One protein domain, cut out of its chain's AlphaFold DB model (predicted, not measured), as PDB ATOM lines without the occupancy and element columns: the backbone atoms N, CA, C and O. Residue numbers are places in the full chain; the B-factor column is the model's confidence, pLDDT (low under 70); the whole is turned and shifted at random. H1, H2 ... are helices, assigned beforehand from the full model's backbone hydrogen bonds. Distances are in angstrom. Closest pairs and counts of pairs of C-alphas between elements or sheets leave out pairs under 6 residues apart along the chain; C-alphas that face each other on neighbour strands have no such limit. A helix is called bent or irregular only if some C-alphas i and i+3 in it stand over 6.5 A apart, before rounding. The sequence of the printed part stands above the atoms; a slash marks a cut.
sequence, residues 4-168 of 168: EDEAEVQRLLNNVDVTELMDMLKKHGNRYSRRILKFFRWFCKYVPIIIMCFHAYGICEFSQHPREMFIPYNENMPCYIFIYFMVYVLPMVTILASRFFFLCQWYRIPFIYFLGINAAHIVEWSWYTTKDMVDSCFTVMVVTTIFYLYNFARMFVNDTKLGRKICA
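This is residues 4 to 168 of the 168 residues of an uncharacterized protein of Prevotella copri (UniProt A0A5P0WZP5). Long helices make a loosely formed, flat up-and-down bundle: H4, H5 and H6 zigzag side by side with H5 in the middle, and H3b, the second arm of bent H3, packs slantwise on H5 and H6. H3a leads off to H2 and then H1, whose residues 4 to 12 stick out; little H7 follows H6. The printed part has 165 residues with seven named helices, H1 to H7, and no named strand: all helix, loose, radius of gyration of the C-alphas 20.9 A, spans 64 by 57 by 26 A.

Start at H1, residues 4 to 13, close but not clearly touching H2, residues 18 to 28: closest C-alphas Leu 13 and Leu 21, 7.8 A. H3, residues 31 to 63, assigned as one helix by its hydrogen bonds, is bent, with C-alphas 45 and 48 6.9 A apart; its arms are H3a, 31 to 45, and H3b, 48 to 63. H2 touches H3a's residues 33 to 38, closest C-alphas Lys 26 and Arg 34, 4.9 A. H4, residues 74 to 100, has a kink of 36 degrees near residue 87; its residues 88 to 98 touch H5, residues 105 to 123, in a hairpin at a shallow tilt of 31 degrees, closest C-alphas Tyr 88 and Phe 114, 6.1 A. H5 and H6, residues 131 to 159, form another hairpin, at 18 degrees, closest C-alphas Gly 116 and Val 140, 5.9 A. H3b touches H5 with residues 48 to 52 and H6 with 56 to 63, each at a steep tilt of 44 degrees; closest C-alphas are Pro 48 and Pro 110, 5.9 A, and Ser 63 and Val 134, 6.4 A. H7, residues 163 to 166, touches H6 only at the corner. Every O i to N i+4 pair is within hydrogen-bond range in H1, H2, H3a and H3b, against 14 of 23 in H4, 12 of 15 in H5 and 23 of 25 in H6; H7 is too short for one.

Find C-alpha 4 at (216.835, 178.717, 197.407), where H1 begins. H3a spans 21.1 A, H3b 22.1 A, H4 39.5 A, H5 27.5 A and H6 42.2 A, ending at C-alpha 159, (198.189, 191.878, 241.505).

The C-alphas of Glu 4 and Pro 66 are farthest apart, 67.2 A. The printed part has no cut, and no link is long. Confidence is under 70 at residues 100 to 103, 163 to 164 and 166 to 168.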
ATOM      1  N   GLU A   4     217.236 179.894 196.629       80.31
ATOM      2  CA  GLU A   4     216.835 178.717 197.407       80.31
ATOM      3  C   GLU A   4     216.742 179.048 198.903       80.31
ATOM      4  O   GLU A   4     215.728 178.734 199.524       80.31
ATOM      5  N   ASP A   5     217.716 179.795 199.442       78.44
ATOM      6  CA  ASP A   5     217.679 180.284 200.828       78.44
ATOM      7  C   ASP A   5     216.452 181.185 201.081       78.44
ATOM      8  O   ASP A   5     215.813 181.101 202.129       78.44
ATOM      9  N   GLU A   6     216.095 182.054 200.123       81.50
ATOM     10  CA  GLU A   6     214.905 182.915 200.223       81.50
ATOM     11  C   GLU A   6     213.610 182.101 200.287       81.50
ATOM     12  O   GLU A   6     212.739 182.392 201.108       81.50
ATOM     13  N   ALA A   7     213.487 181.065 199.452       82.38
ATOM     14  CA  ALA A   7     212.309 180.203 199.408       82.38
ATOM     15  C   ALA A   7     212.170 179.337 200.672       82.38
ATOM     16  O   ALA A   7     211.053 179.113 201.152       82.38
ATOM     17  N   GLU A   8     213.288 178.874 201.237       81.50
ATOM     18  CA  GLU A   8     213.310 178.140 202.503       81.50
ATOM     19  C   GLU A   8     212.872 179.035 203.667       81.50
ATOM     20  O   GLU A   8     211.963 178.677 204.424       81.50
ATOM     21  N   VAL A   9     213.434 180.243 203.755       79.31
ATOM     22  CA  VAL A   9     213.029 181.238 204.751       79.31
ATOM     23  C   VAL A   9     211.547 181.580 204.584       79.31
ATOM     24  O   VAL A   9     210.803 181.539 205.558       79.31
ATOM     25  N   GLN A  10     211.066 181.831 203.367       80.81
ATOM     26  CA  GLN A  10     209.660 182.159 203.121       80.81
ATOM     27  C   GLN A  10     208.701 181.035 203.551       80.81
ATOM     28  O   GLN A  10     207.659 181.314 204.148       80.81
ATOM     29  N   ARG A  11     209.056 179.763 203.318       80.56
ATOM     30  CA  ARG A  11     208.274 178.616 203.812       80.56
ATOM     31  C   ARG A  11     208.208 178.563 205.334       80.56
ATOM     32  O   ARG A  11     207.139 178.289 205.871       80.56
ATOM     33  N   LEU A  12     209.320 178.832 206.015       76.25
ATOM     34  CA  LEU A  12     209.376 178.851 207.480       76.25
ATOM     35  C   LEU A  12     208.582 180.027 208.071       76.25
ATOM     36  O   LEU A  12     208.012 179.892 209.149       76.25
ATOM     37  N   LEU A  13     208.512 181.158 207.363       79.25
ATOM     38  CA  LEU A  13     207.791 182.357 207.802       79.25
ATOM     39  C   LEU A  13     206.278 182.291 207.559       79.25
ATOM     40  O   LEU A  13     205.531 182.907 208.311       79.25
ATOM     41  N   ASN A  14     205.810 181.554 206.547       77.62
ATOM     42  CA  ASN A  14     204.397 181.559 206.130       77.62
ATOM     43  C   ASN A  14     203.399 181.143 207.228       77.62
ATOM     44  O   ASN A  14     202.230 181.505 207.144       77.62
ATOM     45  N   ASN A  15     203.850 180.403 208.245       75.75
ATOM     46  CA  ASN A  15     203.011 179.948 209.356       75.75
ATOM     47  C   ASN A  15     203.308 180.666 210.681       75.75
ATOM     48  O   ASN A  15     202.710 180.323 211.699       75.75
ATOM     49  N   VAL A  16     204.240 181.622 210.692       77.94
ATOM     50  CA  VAL A  16     204.700 182.291 211.911       77.94
ATOM     51  C   VAL A  16     204.197 183.725 211.916       77.94
ATOM     52  O   VAL A  16     204.456 184.492 210.990       77.94
ATOM     53  N   ASP A  17     203.500 184.108 212.984       78.75
ATOM     54  CA  ASP A  17     203.051 185.487 213.144       78.75
ATOM     55  C   ASP A  17     204.254 186.439 213.280       78.75
ATOM     56  O   ASP A  17     205.280 186.112 213.885       78.75
ATOM     57  N   VAL A  18     204.119 187.660 212.760       74.62
ATOM     58  CA  VAL A  18     205.177 188.689 212.754       74.62
ATOM     59  C   VAL A  18     205.696 188.954 214.170       74.62
ATOM     60  O   VAL A  18     206.880 189.227 214.386       74.62
ATOM     61  N   THR A  19     204.813 188.830 215.157       72.62
ATOM     62  CA  THR A  19     205.129 189.033 216.567       72.62
ATOM     63  C   THR A  19     206.031 187.937 217.138       72.62
ATOM     64  O   THR A  19     206.991 188.228 217.859       72.62
ATOM     65  N   GLU A  20     205.766 186.682 216.783       77.00
ATOM     66  CA  GLU A  20     206.576 185.526 217.175       77.00
ATOM     67  C   GLU A  20     207.937 185.554 216.474       77.00
ATOM     68  O   GLU A  20     208.983 185.354 217.098       77.00
ATOM     69  N   LEU A  21     207.938 185.957 215.205       79.31
ATOM     70  CA  LEU A  21     209.137 186.253 214.430       79.31
ATOM     71  C   LEU A  21     210.039 187.287 215.097       79.31
ATOM     72  O   LEU A  21     211.246 187.073 215.230       79.31
ATOM     73  N   MET A  22     209.472 188.400 215.560       76.12
ATOM     74  CA  MET A  22     210.236 189.429 216.261       76.12
ATOM     75  C   MET A  22     210.820 188.934 217.587       76.12
ATOM     76  O   MET A  22     211.951 189.304 217.924       76.12
ATOM     77  N   ASP A  23     210.103 188.089 218.334       78.94
ATOM     78  CA  ASP A  23     210.633 187.510 219.571       78.94
ATOM     79  C   ASP A  23     211.753 186.494 219.288       78.94
ATOM     80  O   ASP A  23     212.797 186.514 219.953       78.94
ATOM     81  N   MET A  24     211.613 185.679 218.237       80.19
ATOM     82  CA  MET A  24     212.665 184.773 217.771       80.19
ATOM     83  C   MET A  24     213.914 185.525 217.312       80.19
ATOM     84  O   MET A  24     215.014 185.210 217.771       80.19
ATOM     85  N   LEU A  25     213.769 186.569 216.491       81.25
ATOM     86  CA  LEU A  25     214.881 187.417 216.045       81.25
ATOM     87  C   LEU A  25     215.581 188.104 217.220       81.25
ATOM     88  O   LEU A  25     216.803 188.269 217.226       81.25
ATOM     89  N   LYS A  26     214.836 188.469 218.262       75.62
ATOM     90  CA  LYS A  26     215.394 189.065 219.475       75.62
ATOM     91  C   LYS A  26     216.155 188.059 220.348       75.62
ATOM     92  O   LYS A  26     217.104 188.465 221.027       75.62
ATOM     93  N   LYS A  27     215.769 186.780 220.352       80.25
ATOM     94  CA  LYS A  27     216.443 185.708 221.110       80.25
ATOM     95  C   LYS A  27     217.644 185.138 220.350       80.25
ATOM     96  O   LYS A  27     218.760 185.160 220.880       80.25
ATOM     97  N   HIS A  28     217.427 184.729 219.104       81.19
ATOM     98  CA  HIS A  28     218.350 183.925 218.296       81.19
ATOM     99  C   HIS A  28     219.023 184.695 217.153       81.19
ATOM    100  O   HIS A  28     219.976 184.194 216.563       81.19
ATOM    101  N   GLY A  29     218.583 185.918 216.847       76.69
ATOM    102  CA  GLY A  29     219.179 186.717 215.779       76.69
ATOM    103  C   GLY A  29     220.631 187.126 216.052       76.69
ATOM    104  O   GLY A  29     221.139 187.080 217.180       76.69
ATOM    105  N   ASN A  30     221.302 187.601 215.002       82.88
ATOM    106  CA  ASN A  30     222.663 188.123 215.094       82.88
ATOM    107  C   ASN A  30     222.771 189.205 216.196       82.88
ATOM    108  O   ASN A  30     221.824 189.947 216.474       82.88
ATOM    109  N   ARG A  31     223.934 189.314 216.851       81.19
ATOM    110  CA  ARG A  31     224.208 190.272 217.938       81.19
ATOM    111  C   ARG A  31     223.817 191.706 217.558       81.19
ATOM    112  O   ARG A  31     223.269 192.412 218.401       81.19
ATOM    113  N   TYR A  32     224.067 192.106 216.310       76.62
ATOM    114  CA  TYR A  32     223.689 193.418 215.781       76.62
ATOM    115  C   TYR A  32     222.162 193.605 215.741       76.62
ATOM    116  O   TYR A  32     221.638 194.503 216.399       76.62
ATOM    117  N   SER A  33     221.434 192.690 215.094       77.94
ATOM    118  CA  SER A  33     219.967 192.721 215.001       77.94
ATOM    119  C   SER A  33     219.291 192.681 216.375       77.94
ATOM    120  O   SER A  33     218.341 193.420 216.626       77.94
ATOM    121  N   ARG A  34     219.825 191.898 217.324       82.19
ATOM    122  CA  ARG A  34     219.320 191.865 218.708       82.19
ATOM    123  C   ARG A  34     219.487 193.196 219.432       82.19
ATOM    124  O   ARG A  34     218.598 193.584 220.189       82.19
ATOM    125  N   ARG A  35     220.613 193.894 219.237       84.69
ATOM    126  CA  ARG A  35     220.826 195.232 219.817       84.69
ATOM    127  C   ARG A  35     219.849 196.242 219.226       84.69
ATOM    128  O   ARG A  35     219.222 196.958 220.001       84.69
ATOM    129  N   ILE A  36     219.657 196.234 217.907       84.88
ATOM    130  CA  ILE A  36     218.699 197.120 217.232       84.88
ATOM    131  C   ILE A  36     217.277 196.873 217.732       84.88
ATOM    132  O   ILE A  36     216.615 197.815 218.144       84.88
ATOM    133  N   LEU A  37     216.814 195.620 217.786       83.25
ATOM    134  CA  LEU A  37     215.459 195.307 218.256       83.25
ATOM    135  C   LEU A  37     215.249 195.674 219.732       83.25
ATOM    136  O   LEU A  37     214.169 196.125 220.115       83.25
ATOM    137  N   LYS A  38     216.274 195.514 220.580       83.81
ATOM    138  CA  LYS A  38     216.224 195.976 221.977       83.81
ATOM    139  C   LYS A  38     216.161 197.500 222.067       83.81
ATOM    140  O   LYS A  38     215.356 198.005 222.845       83.81
ATOM    141  N   PHE A  39     216.973 198.204 221.278       86.06
ATOM    142  CA  PHE A  39     216.951 199.662 221.198       86.06
ATOM    143  C   PHE A  39     215.599 200.165 220.695       86.06
ATOM    144  O   PHE A  39     215.002 201.016 221.336       86.06
ATOM    145  N   PHE A  40     215.065 199.584 219.623       84.25
ATOM    146  CA  PHE A  40     213.777 199.971 219.059       84.25
ATOM    147  C   PHE A  40     212.628 199.728 220.046       84.25
ATOM    148  O   PHE A  40     211.790 200.601 220.250       84.25
ATOM    149  N   ARG A  41     212.641 198.604 220.781       84.88
ATOM    150  CA  ARG A  41     211.684 198.376 221.876       84.88
ATOM    151  C   ARG A  41     211.804 199.428 222.977       84.88
ATOM    152  O   ARG A  41     210.788 199.882 223.491       84.88
ATOM    153  N   TRP A  42     213.028 199.773 223.378       87.75
ATOM    154  CA  TRP A  42     213.281 200.815 224.376       87.75
ATOM    155  C   TRP A  42     212.788 202.182 223.881       87.75
ATOM    156  O   TRP A  42     212.084 202.874 224.612       87.75
ATOM    157  N   PHE A  43     213.065 202.511 222.620       86.50
ATOM    158  CA  PHE A  43     212.634 203.729 221.946       86.50
ATOM    159  C   PHE A  43     211.105 203.850 221.961       86.50
ATOM    160  O   PHE A  43     210.576 204.791 222.545       86.50
ATOM    161  N   CYS A  44     210.381 202.846 221.453       85.50
ATOM    162  CA  CYS A  44     208.914 202.841 221.447       85.50
ATOM    163  C   CYS A  44     208.296 202.864 222.853       85.50
ATOM    164  O   CYS A  44     207.144 203.253 223.011       85.50
ATOM    165  N   LYS A  45     209.039 202.421 223.872       85.69
ATOM    166  CA  LYS A  45     208.573 202.385 225.258       85.69
ATOM    167  C   LYS A  45     208.707 203.738 225.957       85.69
ATOM    168  O   LYS A  45     207.791 204.133 226.671       85.69
ATOM    169  N   TYR A  46     209.851 204.405 225.811       87.88
ATOM    170  CA  TYR A  46     210.183 205.580 226.621       87.88
ATOM    171  C   TYR A  46     210.031 206.902 225.881       87.88
ATOM    172  O   TYR A  46     209.652 207.882 226.513       87.88
ATOM    173  N   VAL A  47     210.260 206.947 224.567       88.94
ATOM    174  CA  VAL A  47     210.183 208.203 223.807       88.94
ATOM    175  C   VAL A  47     208.794 208.848 223.888       88.94
ATOM    176  O   VAL A  47     208.742 210.027 224.229       88.94
ATOM    177  N   PRO A  48     207.670 208.121 223.713       89.56
ATOM    178  CA  PRO A  48     206.345 208.724 223.869       89.56
ATOM    179  C   PRO A  48     206.097 209.291 225.274       89.56
ATOM    180  O   PRO A  48     205.511 210.359 225.407       89.56
ATOM    181  N   ILE A  49     206.576 208.613 226.324       90.62
ATOM    182  CA  ILE A  49     206.441 209.095 227.709       90.62
ATOM    183  C   ILE A  49     207.249 210.376 227.908       90.62
ATOM    184  O   ILE A  49     206.743 211.340 228.471       90.62
ATOM    185  N   ILE A  50     208.499 210.391 227.440       91.62
ATOM    186  CA  ILE A  50     209.384 211.548 227.559       91.62
ATOM    187  C   ILE A  50     208.755 212.754 226.855       91.62
ATOM    188  O   ILE A  50     208.605 213.800 227.480       91.62
ATOM    189  N   ILE A  51     208.320 212.595 225.601       91.62
ATOM    190  CA  ILE A  51     207.685 213.677 224.836       91.62
ATOM    191  C   ILE A  51     206.407 214.156 225.539       91.62
ATOM    192  O   ILE A  51     206.200 215.359 225.645       91.62
ATOM    193  N   MET A  52     205.584 213.249 226.073       93.31
ATOM    194  CA  MET A  52     204.364 213.607 226.804       93.31
ATOM    195  C   MET A  52     204.683 214.455 228.042       93.31
ATOM    196  O   MET A  52     204.048 215.484 228.254       93.31
ATOM    197  N   CYS A  53     205.678 214.058 228.840       93.25
ATOM    198  CA  CYS A  53     206.093 214.811 230.025       93.25
ATOM    199  C   CYS A  53     206.669 216.187 229.663       93.25
ATOM    200  O   CYS A  53     206.324 217.174 230.308       93.25
ATOM    201  N   PHE A  54     207.514 216.268 228.630       93.19
ATOM    202  CA  PHE A  54     208.058 217.544 228.155       93.19
ATOM    203  C   PHE A  54     206.968 218.460 227.605       93.19
ATOM    204  O   PHE A  54     206.974 219.650 227.904       93.19
ATOM    205  N   HIS A  55     206.016 217.912 226.849       92.69
ATOM    206  CA  HIS A  55     204.875 218.669 226.352       92.69
ATOM    207  C   HIS A  55     204.024 219.192 227.515       92.69
ATOM    208  O   HIS A  55     203.772 220.387 227.591       92.69
ATOM    209  N   ALA A  56     203.653 218.337 228.472       92.81
ATOM    210  CA  ALA A  56     202.898 218.739 229.659       92.81
ATOM    211  C   ALA A  56     203.603 219.848 230.459       92.81
ATOM    212  O   ALA A  56     202.967 220.825 230.844       92.81
ATOM    213  N   TYR A  57     204.918 219.727 230.666       93.19
ATOM    214  CA  TYR A  57     205.721 220.776 231.294       93.19
ATOM    215  C   TYR A  57     205.695 222.079 230.483       93.19
ATOM    216  O   TYR A  57     205.451 223.144 231.044       93.19
ATOM    217  N   GLY A  58     205.882 221.988 229.163       91.19
ATOM    218  CA  GLY A  58     205.826 223.133 228.257       91.19
ATOM    219  C   GLY A  58     204.487 223.865 228.317       91.19
ATOM    220  O   GLY A  58     204.480 225.087 228.397       91.19
ATOM    221  N   ILE A  59     203.365 223.139 228.366       92.00
ATOM    222  CA  ILE A  59     202.025 223.725 228.525       92.00
ATOM    223  C   ILE A  59     201.875 224.415 229.883       92.00
ATOM    224  O   ILE A  59     201.367 225.535 229.936       92.00
ATOM    225  N   CYS A  60     202.330 223.790 230.973       91.88
ATOM    226  CA  CYS A  60     202.274 224.396 232.303       91.88
ATOM    227  C   CYS A  60     203.031 225.727 232.360       91.88
ATOM    228  O   CYS A  60     202.497 226.705 232.881       91.88
ATOM    229  N   GLU A  61     204.240 225.781 231.806       92.69
ATOM    230  CA  GLU A  61     205.035 227.013 231.758       92.69
ATOM    231  C   GLU A  61     204.386 228.045 230.826       92.69
ATOM    232  O   GLU A  61     204.164 229.199 231.195       92.69
ATOM    233  N   PHE A  62     203.982 227.612 229.631       90.75
ATOM    234  CA  PHE A  62     203.341 228.467 228.639       90.75
ATOM    235  C   PHE A  62     202.043 229.092 229.157       90.75
ATOM    236  O   PHE A  62     201.769 230.263 228.892       90.75
ATOM    237  N   SER A  63     201.256 228.357 229.947       90.88
ATOM    238  CA  SER A  63     199.999 228.845 230.525       90.88
ATOM    239  C   SER A  63     200.182 230.105 231.382       90.88
ATOM    240  O   SER A  63     199.313 230.974 231.369       90.88
ATOM    241  N   GLN A  64     201.344 230.266 232.024       91.88
ATOM    242  CA  GLN A  64     201.640 231.366 232.946       91.88
ATOM    243  C   GLN A  64     202.053 232.667 232.242       91.88
ATOM    244  O   GLN A  64     202.078 233.729 232.865       91.88
ATOM    245  N   HIS A  65     202.370 232.620 230.947       88.38
ATOM    246  CA  HIS A  65     202.872 233.776 230.203       88.38
ATOM    247  C   HIS A  65     201.842 234.301 229.206       88.38
ATOM    248  O   HIS A  65     201.329 233.512 228.438       88.38
ATOM    249  N   PRO A  66     201.562 235.610 229.109       82.00
ATOM    250  CA  PRO A  66     200.516 236.131 228.219       82.00
ATOM    251  C   PRO A  66     200.891 236.148 226.726       82.00
ATOM    252  O   PRO A  66     200.052 236.479 225.896       82.00
ATOM    253  N   ARG A  67     202.146 235.848 226.369       83.50
ATOM    254  CA  ARG A  67     202.615 235.852 224.975       83.50
ATOM    255  C   ARG A  67     202.421 234.491 224.326       83.50
ATOM    256  O   ARG A  67     202.568 233.476 224.995       83.50
ATOM    257  N   GLU A  68     202.188 234.506 223.017       84.25
ATOM    258  CA  GLU A  68     202.207 233.306 222.183       84.25
ATOM    259  C   GLU A  68     203.608 232.697 222.085       84.25
ATOM    260  O   GLU A  68     204.619 233.400 222.183       84.25
ATOM    261  N   MET A  69     203.663 231.378 221.883       77.12
ATOM    262  CA  MET A  69     204.919 230.623 221.880       77.12
ATOM    263  C   MET A  69     205.787 230.969 220.665       77.12
ATOM    264  O   MET A  69     207.011 231.035 220.771       77.12
ATOM    265  N   PHE A  70     205.151 231.232 219.521       78.12
ATOM    266  CA  PHE A  70     205.811 231.643 218.289       78.12
ATOM    267  C   PHE A  70     204.992 232.694 217.548       78.12
ATOM    268  O   PHE A  70     203.765 232.699 217.596       78.12
ATOM    269  N   ILE A  71     205.692 233.548 216.802       79.38
ATOM    270  CA  ILE A  71     205.092 234.404 215.779       79.38
ATOM    271  C   ILE A  71     205.288 233.677 214.440       79.38
ATOM    272  O   ILE A  71     206.436 233.477 214.030       79.38
ATOM    273  N   PRO A  72     204.218 233.216 213.770       77.31
ATOM    274  CA  PRO A  72     204.349 232.389 212.578       77.31
ATOM    275  C   PRO A  72     204.773 233.220 211.361       77.31
ATOM    276  O   PRO A  72     204.009 234.016 210.824       77.31
ATOM    277  N   TYR A  73     206.001 232.995 210.894       82.62
ATOM    278  CA  TYR A  73     206.484 233.465 209.588       82.62
ATOM    279  C   TYR A  73     206.298 232.406 208.492       82.62
ATOM    280  O   TYR A  73     206.751 231.273 208.656       82.62
ATOM    281  N   ASN A  74     205.709 232.786 207.351       82.56
ATOM    282  CA  ASN A  74     205.438 231.875 206.225       82.56
ATOM    283  C   ASN A  74     206.699 231.214 205.641       82.56
ATOM    284  O   ASN A  74     206.642 230.090 205.149       82.56
ATOM    285  N   GLU A  75     207.846 231.883 205.723       87.12
ATOM    286  CA  GLU A  75     209.132 231.384 205.215       87.12
ATOM    287  C   GLU A  75     209.609 230.125 205.954       87.12
ATOM    288  O   GLU A  75     210.289 229.275 205.383       87.12
ATOM    289  N   ASN A  76     209.192 229.961 207.211       86.81
ATOM    290  CA  ASN A  76     209.625 228.874 208.085       86.81
ATOM    291  C   ASN A  76     208.615 227.715 208.155       86.81
ATOM    292  O   ASN A  76     208.820 226.773 208.923       86.81
ATOM    293  N   MET A  77     207.553 227.737 207.340       84.81
ATOM    294  CA  MET A  77     206.518 226.691 207.315       84.81
ATOM    295  C   MET A  77     207.066 225.252 207.233       84.81
ATOM    296  O   MET A  77     206.553 224.394 207.957       84.81
ATOM    297  N   PRO A  78     208.122 224.941 206.449       88.12
ATOM    298  CA  PRO A  78     208.700 223.595 206.434       88.12
ATOM    299  C   PRO A  78     209.246 223.152 207.799       88.12
ATOM    300  O   PRO A  78     209.033 222.012 208.213       88.12
ATOM    301  N   CYS A  79     209.908 224.054 208.528       87.00
ATOM    302  CA  CYS A  79     210.424 223.782 209.870       87.00
ATOM    303  C   CYS A  79     209.281 223.515 210.851       87.00
ATOM    304  O   CYS A  79     209.379 222.639 211.710       87.00
ATOM    305  N   TYR A  80     208.180 224.245 210.696       84.88
ATOM    306  CA  TYR A  80     207.019 224.151 211.570       84.88
ATOM    307  C   TYR A  80     206.325 222.797 211.432       84.88
ATOM    308  O   TYR A  80     206.109 222.093 212.420       84.88
ATOM    309  N   ILE A  81     206.082 222.383 210.188       87.31
ATOM    310  CA  ILE A  81     205.513 221.071 209.863       87.31
ATOM    311  C   ILE A  81     206.440 219.949 210.340       87.31
ATOM    312  O   ILE A  81     205.973 218.948 210.882       87.31
ATOM    313  N   PHE A  82     207.756 220.116 210.187       89.00
ATOM    314  CA  PHE A  82     208.726 219.130 210.651       89.00
ATOM    315  C   PHE A  82     208.677 218.934 212.172       89.00
ATOM    316  O   PHE A  82     208.630 217.797 212.644       89.00
ATOM    317  N   ILE A  83     208.636 220.023 212.946       88.19
ATOM    318  CA  ILE A  83     208.523 219.954 214.409       88.19
ATOM    319  C   ILE A  83     207.196 219.302 214.806       88.19
ATOM    320  O   ILE A  83     207.198 218.379 215.621       88.19
ATOM    321  N   TYR A  84     206.084 219.712 214.189       88.25
ATOM    322  CA  TYR A  84     204.774 219.105 214.430       88.25
ATOM    323  C   TYR A  84     204.807 217.593 214.186       88.25
ATOM    324  O   TYR A  84     204.368 216.800 215.021       88.25
ATOM    325  N   PHE A  85     205.390 217.172 213.063       88.75
ATOM    326  CA  PHE A  85     205.525 215.761 212.730       88.75
ATOM    327  C   PHE A  85     206.342 215.011 213.786       88.75
ATOM    328  O   PHE A  85     205.919 213.955 214.252       88.75
ATOM    329  N   MET A  86     207.482 215.558 214.206       87.19
ATOM    330  CA  MET A  86     208.358 214.914 215.189       87.19
ATOM    331  C   MET A  86     207.730 214.807 216.582       87.19
ATOM    332  O   MET A  86     207.954 213.814 217.273       87.19
ATOM    333  N   VAL A  87     206.940 215.799 216.996       85.94
ATOM    334  CA  VAL A  87     206.379 215.865 218.353       85.94
ATOM    335  C   VAL A  87     205.012 215.188 218.449       85.94
ATOM    336  O   VAL A  87     204.741 214.530 219.449       85.94
ATOM    337  N   TYR A  88     204.163 215.293 217.424       87.44
ATOM    338  CA  TYR A  88     202.759 214.877 217.512       87.44
ATOM    339  C   TYR A  88     202.399 213.689 216.618       87.44
ATOM    340  O   TYR A  88     201.528 212.900 216.988       87.44
ATOM    341  N   VAL A  89     203.075 213.506 215.480       86.94
ATOM    342  CA  VAL A  89     202.778 212.412 214.534       86.94
ATOM    343  C   VAL A  89     203.692 211.210 214.757       86.94
ATOM    344  O   VAL A  89     203.225 210.072 214.787       86.94
ATOM    345  N   LEU A  90     204.990 211.428 214.971       84.69
ATOM    346  CA  LEU A  90     205.962 210.360 215.191       84.69
ATOM    347  C   LEU A  90     205.576 209.467 216.385       84.69
ATOM    348  O   LEU A  90     205.571 208.244 216.206       84.69
ATOM    349  N   PRO A  91     205.171 209.997 217.562       82.75
ATOM    350  CA  PRO A  91     204.692 209.147 218.649       82.75
ATOM    351  C   PRO A  91     203.475 208.317 218.239       82.75
ATOM    352  O   PRO A  91     203.403 207.141 218.587       82.75
ATOM    353  N   MET A  92     202.569 208.861 217.424       82.69
ATOM    354  CA  MET A  92     201.415 208.113 216.919       82.69
ATOM    355  C   MET A  92     201.837 206.955 216.015       82.69
ATOM    356  O   MET A  92     201.332 205.851 216.184       82.69
ATOM    357  N   VAL A  93     202.821 207.130 215.130       81.38
ATOM    358  CA  VAL A  93     203.336 206.032 214.286       81.38
ATOM    359  C   VAL A  93     203.950 204.912 215.133       81.38
ATOM    360  O   VAL A  93     203.805 203.727 214.813       81.38
ATOM    361  N   THR A  94     204.568 205.246 216.270       80.69
ATOM    362  CA  THR A  94     205.117 204.226 217.180       80.69
ATOM    363  C   THR A  94     204.050 203.329 217.828       80.69
ATOM    364  O   THR A  94     204.401 202.268 218.351       80.69
ATOM    365  N   ILE A  95     202.749 203.644 217.719       78.94
ATOM    366  CA  ILE A  95     201.666 202.748 218.159       78.94
ATOM    367  C   ILE A  95     201.660 201.425 217.383       78.94
ATOM    368  O   ILE A  95     201.396 200.372 217.968       78.94
ATOM    369  N   LEU A  96     202.008 201.446 216.093       74.50
ATOM    370  CA  LEU A  96     202.085 200.240 215.269       74.50
ATOM    371  C   LEU A  96     203.206 199.334 215.789       74.50
ATOM    372  O   LEU A  96     202.990 198.150 216.041       74.50
ATOM    373  N   ALA A  97     204.362 199.929 216.097       73.31
ATOM    374  CA  ALA A  97     205.469 199.247 216.763       73.31
ATOM    375  C   ALA A  97     205.081 198.708 218.154       73.31
ATOM    376  O   ALA A  97     205.527 197.632 218.555       73.31
ATOM    377  N   SER A  98     204.201 199.403 218.883       71.62
ATOM    378  CA  SER A  98     203.747 198.977 220.213       71.62
ATOM    379  C   SER A  98     202.991 197.643 220.210       71.62
ATOM    380  O   SER A  98     203.089 196.887 221.186       71.62
ATOM    381  N   ARG A  99     202.276 197.332 219.117       72.06
ATOM    382  CA  ARG A  99     201.590 196.045 218.933       72.06
ATOM    383  C   ARG A  99     202.594 194.911 218.783       72.06
ATOM    384  O   ARG A  99     202.494 193.932 219.513       72.06
ATOM    385  N   PHE A 100     203.615 195.100 217.951       66.56
ATOM    386  CA  PHE A 100     204.638 194.084 217.711       66.56
ATOM    387  C   PHE A 100     205.501 193.754 218.942       66.56
ATOM    388  O   PHE A 100     206.086 192.678 219.030       66.56
ATOM    389  N   PHE A 101     205.600 194.658 219.919       63.22
ATOM    390  CA  PHE A 101     206.384 194.423 221.137       63.22
ATOM    391  C   PHE A 101     205.568 194.016 222.366       63.22
ATOM    392  O   PHE A 101     206.172 193.895 223.442       63.22
ATOM    393  N   PHE A 102     204.247 193.824 222.239       66.56
ATOM    394  CA  PHE A 102     203.325 193.577 223.357       66.56
ATOM    395  C   PHE A 102     203.548 194.550 224.528       66.56
ATOM    396  O   PHE A 102     203.700 194.151 225.682       66.56
ATOM    397  N   LEU A 103     203.627 195.854 224.239       68.56
ATOM    398  CA  LEU A 103     203.771 196.853 225.300       68.56
ATOM    399  C   LEU A 103     202.524 196.863 226.202       68.56
ATOM    400  O   LEU A 103     201.398 196.865 225.698       68.56
ATOM    401  N   CYS A 104     202.738 196.878 227.526       72.69
ATOM    402  CA  CYS A 104     201.675 196.950 228.534       72.69
ATOM    403  C   CYS A 104     200.815 198.207 228.355       72.69
ATOM    404  O   CYS A 104     201.304 199.229 227.872       72.69
ATOM    405  N   GLN A 105     199.571 198.162 228.842       73.25
ATOM    406  CA  GLN A 105     198.616 199.272 228.743       73.25
ATOM    407  C   GLN A 105     199.178 200.601 229.281       73.25
ATOM    408  O   GLN A 105     198.945 201.646 228.686       73.25
ATOM    409  N   TRP A 106     200.015 200.554 230.322       80.75
ATOM    410  CA  TRP A 106     200.743 201.705 230.874       80.75
ATOM    411  C   TRP A 106     201.575 202.486 229.851       80.75
ATOM    412  O   TRP A 106     201.610 203.713 229.877       80.75
ATOM    413  N   TYR A 107     202.234 201.775 228.936       82.25
ATOM    414  CA  TYR A 107     203.061 202.367 227.884       82.25
ATOM    415  C   TYR A 107     202.240 202.779 226.660       82.25
ATOM    416  O   TYR A 107     202.788 203.372 225.737       82.25
ATOM    417  N   ARG A 108     200.936 202.471 226.643       82.94
ATOM    418  CA  ARG A 108     200.010 202.869 225.578       82.94
ATOM    419  C   ARG A 108     199.235 204.145 225.896       82.94
ATOM    420  O   ARG A 108     198.732 204.778 224.977       82.94
ATOM    421  N   ILE A 109     199.163 204.535 227.168       87.19
ATOM    422  CA  ILE A 109     198.489 205.766 227.610       87.19
ATOM    423  C   ILE A 109     199.014 207.024 226.890       87.19
ATOM    424  O   ILE A 109     198.176 207.809 226.445       87.19
ATOM    425  N   PRO A 110     200.334 207.206 226.659       87.88
ATOM    426  CA  PRO A 110     200.826 208.370 225.923       87.88
ATOM    427  C   PRO A 110     200.224 208.511 224.519       87.88
ATOM    428  O   PRO A 110     200.072 209.623 224.035       87.88
ATOM    429  N   PHE A 111     199.816 207.425 223.856       87.00
ATOM    430  CA  PHE A 111     199.172 207.532 222.541       87.00
ATOM    431  C   PHE A 111     197.793 208.193 222.619       87.00
ATOM    432  O   PHE A 111     197.430 208.948 221.726       87.00
ATOM    433  N   ILE A 112     197.043 207.950 223.699       87.75
ATOM    434  CA  ILE A 112     195.757 208.620 223.939       87.75
ATOM    435  C   ILE A 112     195.997 210.113 224.185       87.75
ATOM    436  O   ILE A 112     195.271 210.943 223.644       87.75
ATOM    437  N   TYR A 113     197.055 210.449 224.931       91.62
ATOM    438  CA  TYR A 113     197.485 211.830 225.133       91.62
ATOM    439  C   TYR A 113     197.761 212.532 223.799       91.62
ATOM    440  O   TYR A 113     197.137 213.544 223.496       91.62
ATOM    441  N   PHE A 114     198.632 211.966 222.958       91.50
ATOM    442  CA  PHE A 114     198.965 212.572 221.665       91.50
ATOM    443  C   PHE A 114     197.773 212.646 220.717       91.50
ATOM    444  O   PHE A 114     197.666 213.619 219.977       91.50
ATOM    445  N   LEU A 115     196.855 211.679 220.752       91.31
ATOM    446  CA  LEU A 115     195.612 211.759 219.987       91.31
ATOM    447  C   LEU A 115     194.777 212.972 220.422       91.31
ATOM    448  O   LEU A 115     194.313 213.721 219.567       91.31
ATOM    449  N   GLY A 116     194.646 213.205 221.731       91.44
ATOM    450  CA  GLY A 116     193.966 214.382 222.273       91.44
ATOM    451  C   GLY A 116     194.645 215.700 221.894       91.44
ATOM    452  O   GLY A 116     193.967 216.642 221.497       91.44
ATOM    453  N   ILE A 117     195.980 215.759 221.940       92.75
ATOM    454  CA  ILE A 117     196.727 216.958 221.530       92.75
ATOM    455  C   ILE A 117     196.550 217.242 220.032       92.75
ATOM    456  O   ILE A 117     196.230 218.367 219.662       92.75
ATOM    457  N   ASN A 118     196.675 216.229 219.166       91.81
ATOM    458  CA  ASN A 118     196.413 216.392 217.731       91.81
ATOM    459  C   ASN A 118     194.966 216.849 217.470       91.81
ATOM    460  O   ASN A 118     194.742 217.675 216.593       91.81
ATOM    461  N   ALA A 119     193.989 216.348 218.235       91.62
ATOM    462  CA  ALA A 119     192.605 216.800 218.116       91.62
ATOM    463  C   ALA A 119     192.463 218.295 218.444       91.62
ATOM    464  O   ALA A 119     191.800 219.008 217.697       91.62
ATOM    465  N   ALA A 120     193.137 218.786 219.489       91.25
ATOM    466  CA  ALA A 120     193.151 220.211 219.817       91.25
ATOM    467  C   ALA A 120     193.766 221.058 218.683       91.25
ATOM    468  O   ALA A 120     193.202 222.082 218.312       91.25
ATOM    469  N   HIS A 121     194.863 220.597 218.071       90.50
ATOM    470  CA  HIS A 121     195.474 221.272 216.916       90.50
ATOM    471  C   HIS A 121     194.550 221.337 215.692       90.50
ATOM    472  O   HIS A 121     194.534 222.343 214.983       90.50
ATOM    473  N   ILE A 122     193.777 220.276 215.438       90.88
ATOM    474  CA  ILE A 122     192.812 220.230 214.330       90.88
ATOM    475  C   ILE A 122     191.668 221.222 214.563       90.88
ATOM    476  O   ILE A 122     191.260 221.896 213.619       90.88
ATOM    477  N   VAL A 123     191.158 221.308 215.794       91.19
ATOM    478  CA  VAL A 123     190.048 222.207 216.151       91.19
ATOM    479  C   VAL A 123     190.465 223.671 216.029       91.19
ATOM    480  O   VAL A 123     189.758 224.442 215.388       91.19
ATOM    481  N   GLU A 124     191.633 224.031 216.558       88.12
ATOM    482  CA  GLU A 124     192.136 225.414 216.531       88.12
ATOM    483  C   GLU A 124     192.849 225.784 215.218       88.12
ATOM    484  O   GLU A 124     193.414 226.868 215.091       88.12
ATOM    485  N   TRP A 125     192.852 224.876 214.234       87.44
ATOM    486  CA  TRP A 125     193.494 225.044 212.925       87.44
ATOM    487  C   TRP A 125     194.928 225.601 213.004       87.44
ATOM    488  O   TRP A 125     195.358 226.429 212.196       87.44
ATOM    489  N   SER A 126     195.688 225.135 213.996       84.50
ATOM    490  CA  SER A 126     197.025 225.637 214.289       84.50
ATOM    491  C   SER A 126     198.041 224.506 214.341       84.50
ATOM    492  O   SER A 126     197.855 223.491 215.009       84.50
ATOM    493  N   TRP A 127     199.183 224.718 213.687       82.94
ATOM    494  CA  TRP A 127     200.351 223.837 213.776       82.94
ATOM    495  C   TRP A 127     201.120 224.005 215.095       82.94
ATOM    496  O   TRP A 127     201.996 223.205 215.413       82.94
ATOM    497  N   TYR A 128     200.797 225.044 215.865       83.44
ATOM    498  CA  TYR A 128     201.430 225.378 217.134       83.44
ATOM    499  C   TYR A 128     200.434 225.423 218.268       83.44
ATOM    500  O   TYR A 128     199.255 225.695 218.065       83.44
ATOM    501  N   THR A 129     200.931 225.180 219.473       85.38
ATOM    502  CA  THR A 129     200.147 225.411 220.674       85.38
ATOM    503  C   THR A 129     199.925 226.913 220.812       85.38
ATOM    504  O   THR A 129     200.883 227.659 221.015       85.38
ATOM    505  N   THR A 130     198.673 227.337 220.670       87.69
ATOM    506  CA  THR A 130     198.238 228.715 220.917       87.69
ATOM    507  C   THR A 130     197.667 228.847 222.320       87.69
ATOM    508  O   THR A 130     197.455 227.846 223.019       87.69
ATOM    509  N   LYS A 131     197.387 230.077 222.751       87.94
ATOM    510  CA  LYS A 131     196.716 230.301 224.033       87.94
ATOM    511  C   LYS A 131     195.344 229.652 224.138       87.94
ATOM    512  O   LYS A 131     195.044 229.085 225.184       87.94
ATOM    513  N   ASP A 132     194.579 229.651 223.057       88.31
ATOM    514  CA  ASP A 132     193.236 229.062 223.021       88.31
ATOM    515  C   ASP A 132     193.265 227.535 223.231       88.31
ATOM    516  O   ASP A 132     192.334 226.937 223.766       88.31
ATOM    517  N   MET A 133     194.395 226.891 222.917       90.31
ATOM    518  CA  MET A 133     194.589 225.454 223.119       90.31
ATOM    519  C   MET A 133     194.922 225.059 224.561       90.31
ATOM    520  O   MET A 133     194.854 223.871 224.884       90.31
ATOM    521  N   VAL A 134     195.307 226.001 225.427       91.38
ATOM    522  CA  VAL A 134     195.838 225.699 226.770       91.38
ATOM    523  C   VAL A 134     194.834 224.906 227.608       91.38
ATOM    524  O   VAL A 134     195.201 223.880 228.187       91.38
ATOM    525  N   ASP A 135     193.563 225.305 227.609       91.62
ATOM    526  CA  ASP A 135     192.506 224.623 228.366       91.62
ATOM    527  C   ASP A 135     192.246 223.203 227.839       91.62
ATOM    528  O   ASP A 135     192.102 222.243 228.608       91.62
ATOM    529  N   SER A 136     192.272 223.038 226.515       93.00
ATOM    530  CA  SER A 136     192.175 221.729 225.863       93.00
ATOM    531  C   SER A 136     193.367 220.837 226.226       93.00
ATOM    532  O   SER A 136     193.189 219.668 226.580       93.00
ATOM    533  N   CYS A 137     194.589 221.377 226.226       92.44
ATOM    534  CA  CYS A 137     195.791 220.649 226.625       92.44
ATOM    535  C   CYS A 137     195.752 220.231 228.103       92.44
ATOM    536  O   CYS A 137     196.072 219.079 228.412       92.44
ATOM    537  N   PHE A 138     195.303 221.105 229.011       93.25
ATOM    538  CA  PHE A 138     195.101 220.749 230.419       93.25
ATOM    539  C   PHE A 138     194.044 219.658 230.590       93.25
ATOM    540  O   PHE A 138     194.254 218.717 231.357       93.25
ATOM    541  N   THR A 139     192.947 219.719 229.837       93.62
ATOM    542  CA  THR A 139     191.916 218.673 229.845       93.62
ATOM    543  C   THR A 139     192.507 217.317 229.460       93.62
ATOM    544  O   THR A 139     192.327 216.327 230.176       93.62
ATOM    545  N   VAL A 140     193.294 217.262 228.379       94.25
ATOM    546  CA  VAL A 140     193.981 216.036 227.941       94.25
ATOM    547  C   VAL A 140     194.963 215.534 229.006       94.25
ATOM    548  O   VAL A 140     195.027 214.328 229.261       94.25
ATOM    549  N   MET A 141     195.692 216.430 229.680       93.50
ATOM    550  CA  MET A 141     196.581 216.082 230.796       93.50
ATOM    551  C   MET A 141     195.819 215.458 231.971       93.50
ATOM    552  O   MET A 141     196.220 214.403 232.462       93.50
ATOM    553  N   VAL A 142     194.704 216.057 232.395       93.56
ATOM    554  CA  VAL A 142     193.868 215.544 233.493       93.56
ATOM    555  C   VAL A 142     193.308 214.165 233.151       93.56
ATOM    556  O   VAL A 142     193.469 213.226 233.932       93.56
ATOM    557  N   VAL A 143     192.722 214.008 231.962       93.25
ATOM    558  CA  VAL A 143     192.197 212.721 231.477       93.25
ATOM    559  C   VAL A 143     193.295 211.653 231.459       93.25
ATOM    560  O   VAL A 143     193.085 210.519 231.892       93.25
ATOM    561  N   THR A 144     194.499 212.019 231.027       92.69
ATOM    562  CA  THR A 144     195.655 211.116 230.996       92.69
ATOM    563  C   THR A 144     196.091 210.689 232.397       92.69
ATOM    564  O   THR A 144     196.328 209.501 232.633       92.69
ATOM    565  N   THR A 145     196.119 211.611 233.360       91.56
ATOM    566  CA  THR A 145     196.373 211.288 234.771       91.56
ATOM    567  C   THR A 145     195.315 210.336 235.328       91.56
ATOM    568  O   THR A 145     195.672 209.359 235.988       91.56
ATOM    569  N   ILE A 146     194.031 210.538 235.011       93.00
ATOM    570  CA  ILE A 146     192.948 209.627 235.420       93.00
ATOM    571  C   ILE A 146     193.190 208.215 234.871       93.00
ATOM    572  O   ILE A 146     193.068 207.240 235.614       93.00
ATOM    573  N   PHE A 147     193.600 208.075 233.607       91.19
ATOM    574  CA  PHE A 147     193.936 206.763 233.044       91.19
ATOM    575  C   PHE A 147     195.109 206.090 233.762       91.19
ATOM    576  O   PHE A 147     195.071 204.873 233.980       91.19
ATOM    577  N   TYR A 148     196.139 206.847 234.144       89.56
ATOM    578  CA  TYR A 148     197.244 206.312 234.940       89.56
ATOM    579  C   TYR A 148     196.778 205.861 236.327       89.56
ATOM    580  O   TYR A 148     197.093 204.741 236.734       89.56
ATOM    581  N   LEU A 149     195.971 206.668 237.018       90.75
ATOM    582  CA  LEU A 149     195.407 206.328 238.327       90.75
ATOM    583  C   LEU A 149     194.503 205.092 238.264       90.75
ATOM    584  O   LEU A 149     194.613 204.209 239.111       90.75
ATOM    585  N   TYR A 150     193.661 204.975 237.236       88.69
ATOM    586  CA  TYR A 150     192.807 203.806 237.037       88.69
ATOM    587  C   TYR A 150     193.626 202.527 236.826       88.69
ATOM    588  O   TYR A 150     193.354 201.495 237.442       88.69
ATOM    589  N   ASN A 151     194.666 202.583 235.986       85.94
ATOM    590  CA  ASN A 151     195.546 201.432 235.772       85.94
ATOM    591  C   ASN A 151     196.350 201.086 237.034       85.94
ATOM    592  O   ASN A 151     196.578 199.905 237.299       85.94
ATOM    593  N   PHE A 152     196.734 202.087 237.831       86.69
ATOM    594  CA  PHE A 152     197.356 201.886 239.138       86.69
ATOM    595  C   PHE A 152     196.418 201.187 240.116       86.69
ATOM    596  O   PHE A 152     196.795 200.165 240.684       86.69
ATOM    597  N   ALA A 153     195.184 201.671 240.255       86.00
ATOM    598  CA  ALA A 153     194.177 201.059 241.112       86.00
ATOM    599  C   ALA A 153     193.890 199.612 240.686       86.00
ATOM    600  O   ALA A 153     193.898 198.707 241.517       86.00
ATOM    601  N   ARG A 154     193.735 199.359 239.381       83.75
ATOM    602  CA  ARG A 154     193.528 198.006 238.846       83.75
ATOM    603  C   ARG A 154     194.689 197.064 239.173       83.75
ATOM    604  O   ARG A 154     194.442 195.919 239.546       83.75
ATOM    605  N   MET A 155     195.929 197.520 239.012       82.00
ATOM    606  CA  MET A 155     197.122 196.743 239.364       82.00
ATOM    607  C   MET A 155     197.181 196.490 240.875       82.00
ATOM    608  O   MET A 155     197.441 195.373 241.314       82.00
ATOM    609  N   PHE A 156     196.887 197.511 241.681       82.00
ATOM    610  CA  PHE A 156     196.873 197.404 243.135       82.00
ATOM    611  C   PHE A 156     195.859 196.357 243.612       82.00
ATOM    612  O   PHE A 156     196.226 195.467 244.379       82.00
ATOM    613  N   VAL A 157     194.622 196.408 243.115       81.25
ATOM    614  CA  VAL A 157     193.546 195.482 243.499       81.25
ATOM    615  C   VAL A 157     193.828 194.046 243.046       81.25
ATOM    616  O   VAL A 157     193.642 193.124 243.832       81.25
ATOM    617  N   ASN A 158     194.302 193.837 241.811       76.75
ATOM    618  CA  ASN A 158     194.416 192.489 241.241       76.75
ATOM    619  C   ASN A 158     195.744 191.788 241.557       76.75
ATOM    620  O   ASN A 158     195.757 190.599 241.881       76.75
ATOM    621  N   ASP A 159     196.865 192.508 241.486       75.06
ATOM    622  CA  ASP A 159     198.189 191.878 241.505       75.06
ATOM    623  C   ASP A 159     198.799 191.855 242.912       75.06
ATOM    624  O   ASP A 159     199.534 190.927 243.270       75.06
ATOM    625  N   THR A 160     198.461 192.827 243.768       77.00
ATOM    626  CA  THR A 160     199.046 192.903 245.113       77.00
ATOM    627  C   THR A 160     198.297 192.036 246.127       77.00
ATOM    628  O   THR A 160     197.072 191.908 246.110       77.00
ATOM    629  N   LYS A 161     199.043 191.421 247.057       71.94
ATOM    630  CA  LYS A 161     198.461 190.641 248.168       71.94
ATOM    631  C   LYS A 161     197.668 191.516 249.147       71.94
ATOM    632  O   LYS A 161     196.767 191.007 249.803       71.94
ATOM    633  N   LEU A 162     198.025 192.799 249.262       71.12
ATOM    634  CA  LEU A 162     197.367 193.757 250.151       71.12
ATOM    635  C   LEU A 162     196.037 194.236 249.551       71.12
ATOM    636  O   LEU A 162     195.016 194.170 250.226       71.12
ATOM    637  N   GLY A 163     196.028 194.623 248.271       68.44
ATOM    638  CA  GLY A 163     194.811 195.038 247.566       68.44
ATOM    639  C   GLY A 163     193.764 193.930 247.504       68.44
ATOM    640  O   GLY A 163     192.609 194.171 247.834       68.44
ATOM    641  N   ARG A 164     194.179 192.683 247.236       68.50
ATOM    642  CA  ARG A 164     193.276 191.521 247.303       68.50
ATOM    643  C   ARG A 164     192.692 191.245 248.688       68.50
ATOM    644  O   ARG A 164     191.669 190.591 248.757       68.50
ATOM    645  N   LYS A 165     193.329 191.683 249.778       70.50
ATOM    646  CA  LYS A 165     192.783 191.534 251.140       70.50
ATOM    647  C   LYS A 165     191.862 192.681 251.552       70.50
ATOM    648  O   LYS A 165     191.042 192.485 252.432       70.50
ATOM    649  N   ILE A 166     192.056 193.868 250.981       69.94
ATOM    650  CA  ILE A 166     191.264 195.069 251.290       69.94
ATOM    651  C   ILE A 166     189.994 195.126 250.427       69.94
ATOM    652  O   ILE A 166     188.985 195.666 250.866       69.94
ATOM    653  N   CYS A 167     190.046 194.589 249.204       58.91
ATOM    654  CA  CYS A 167     188.943 194.612 248.238       58.91
ATOM    655  C   CYS A 167     188.264 193.246 248.012       58.91
ATOM    656  O   CYS A 167     187.454 193.147 247.091       58.91
ATOM    657  N   ALA A 168     188.614 192.214 248.789       54.97
ATOM    658  CA  ALA A 168     187.846 190.966 248.885       54.97
ATOM    659  C   ALA A 168     186.877 191.048 250.064       54.97
ATOM    660  O   ALA A 168     185.764 190.500 249.926       54.97
TER     661      ALA A 168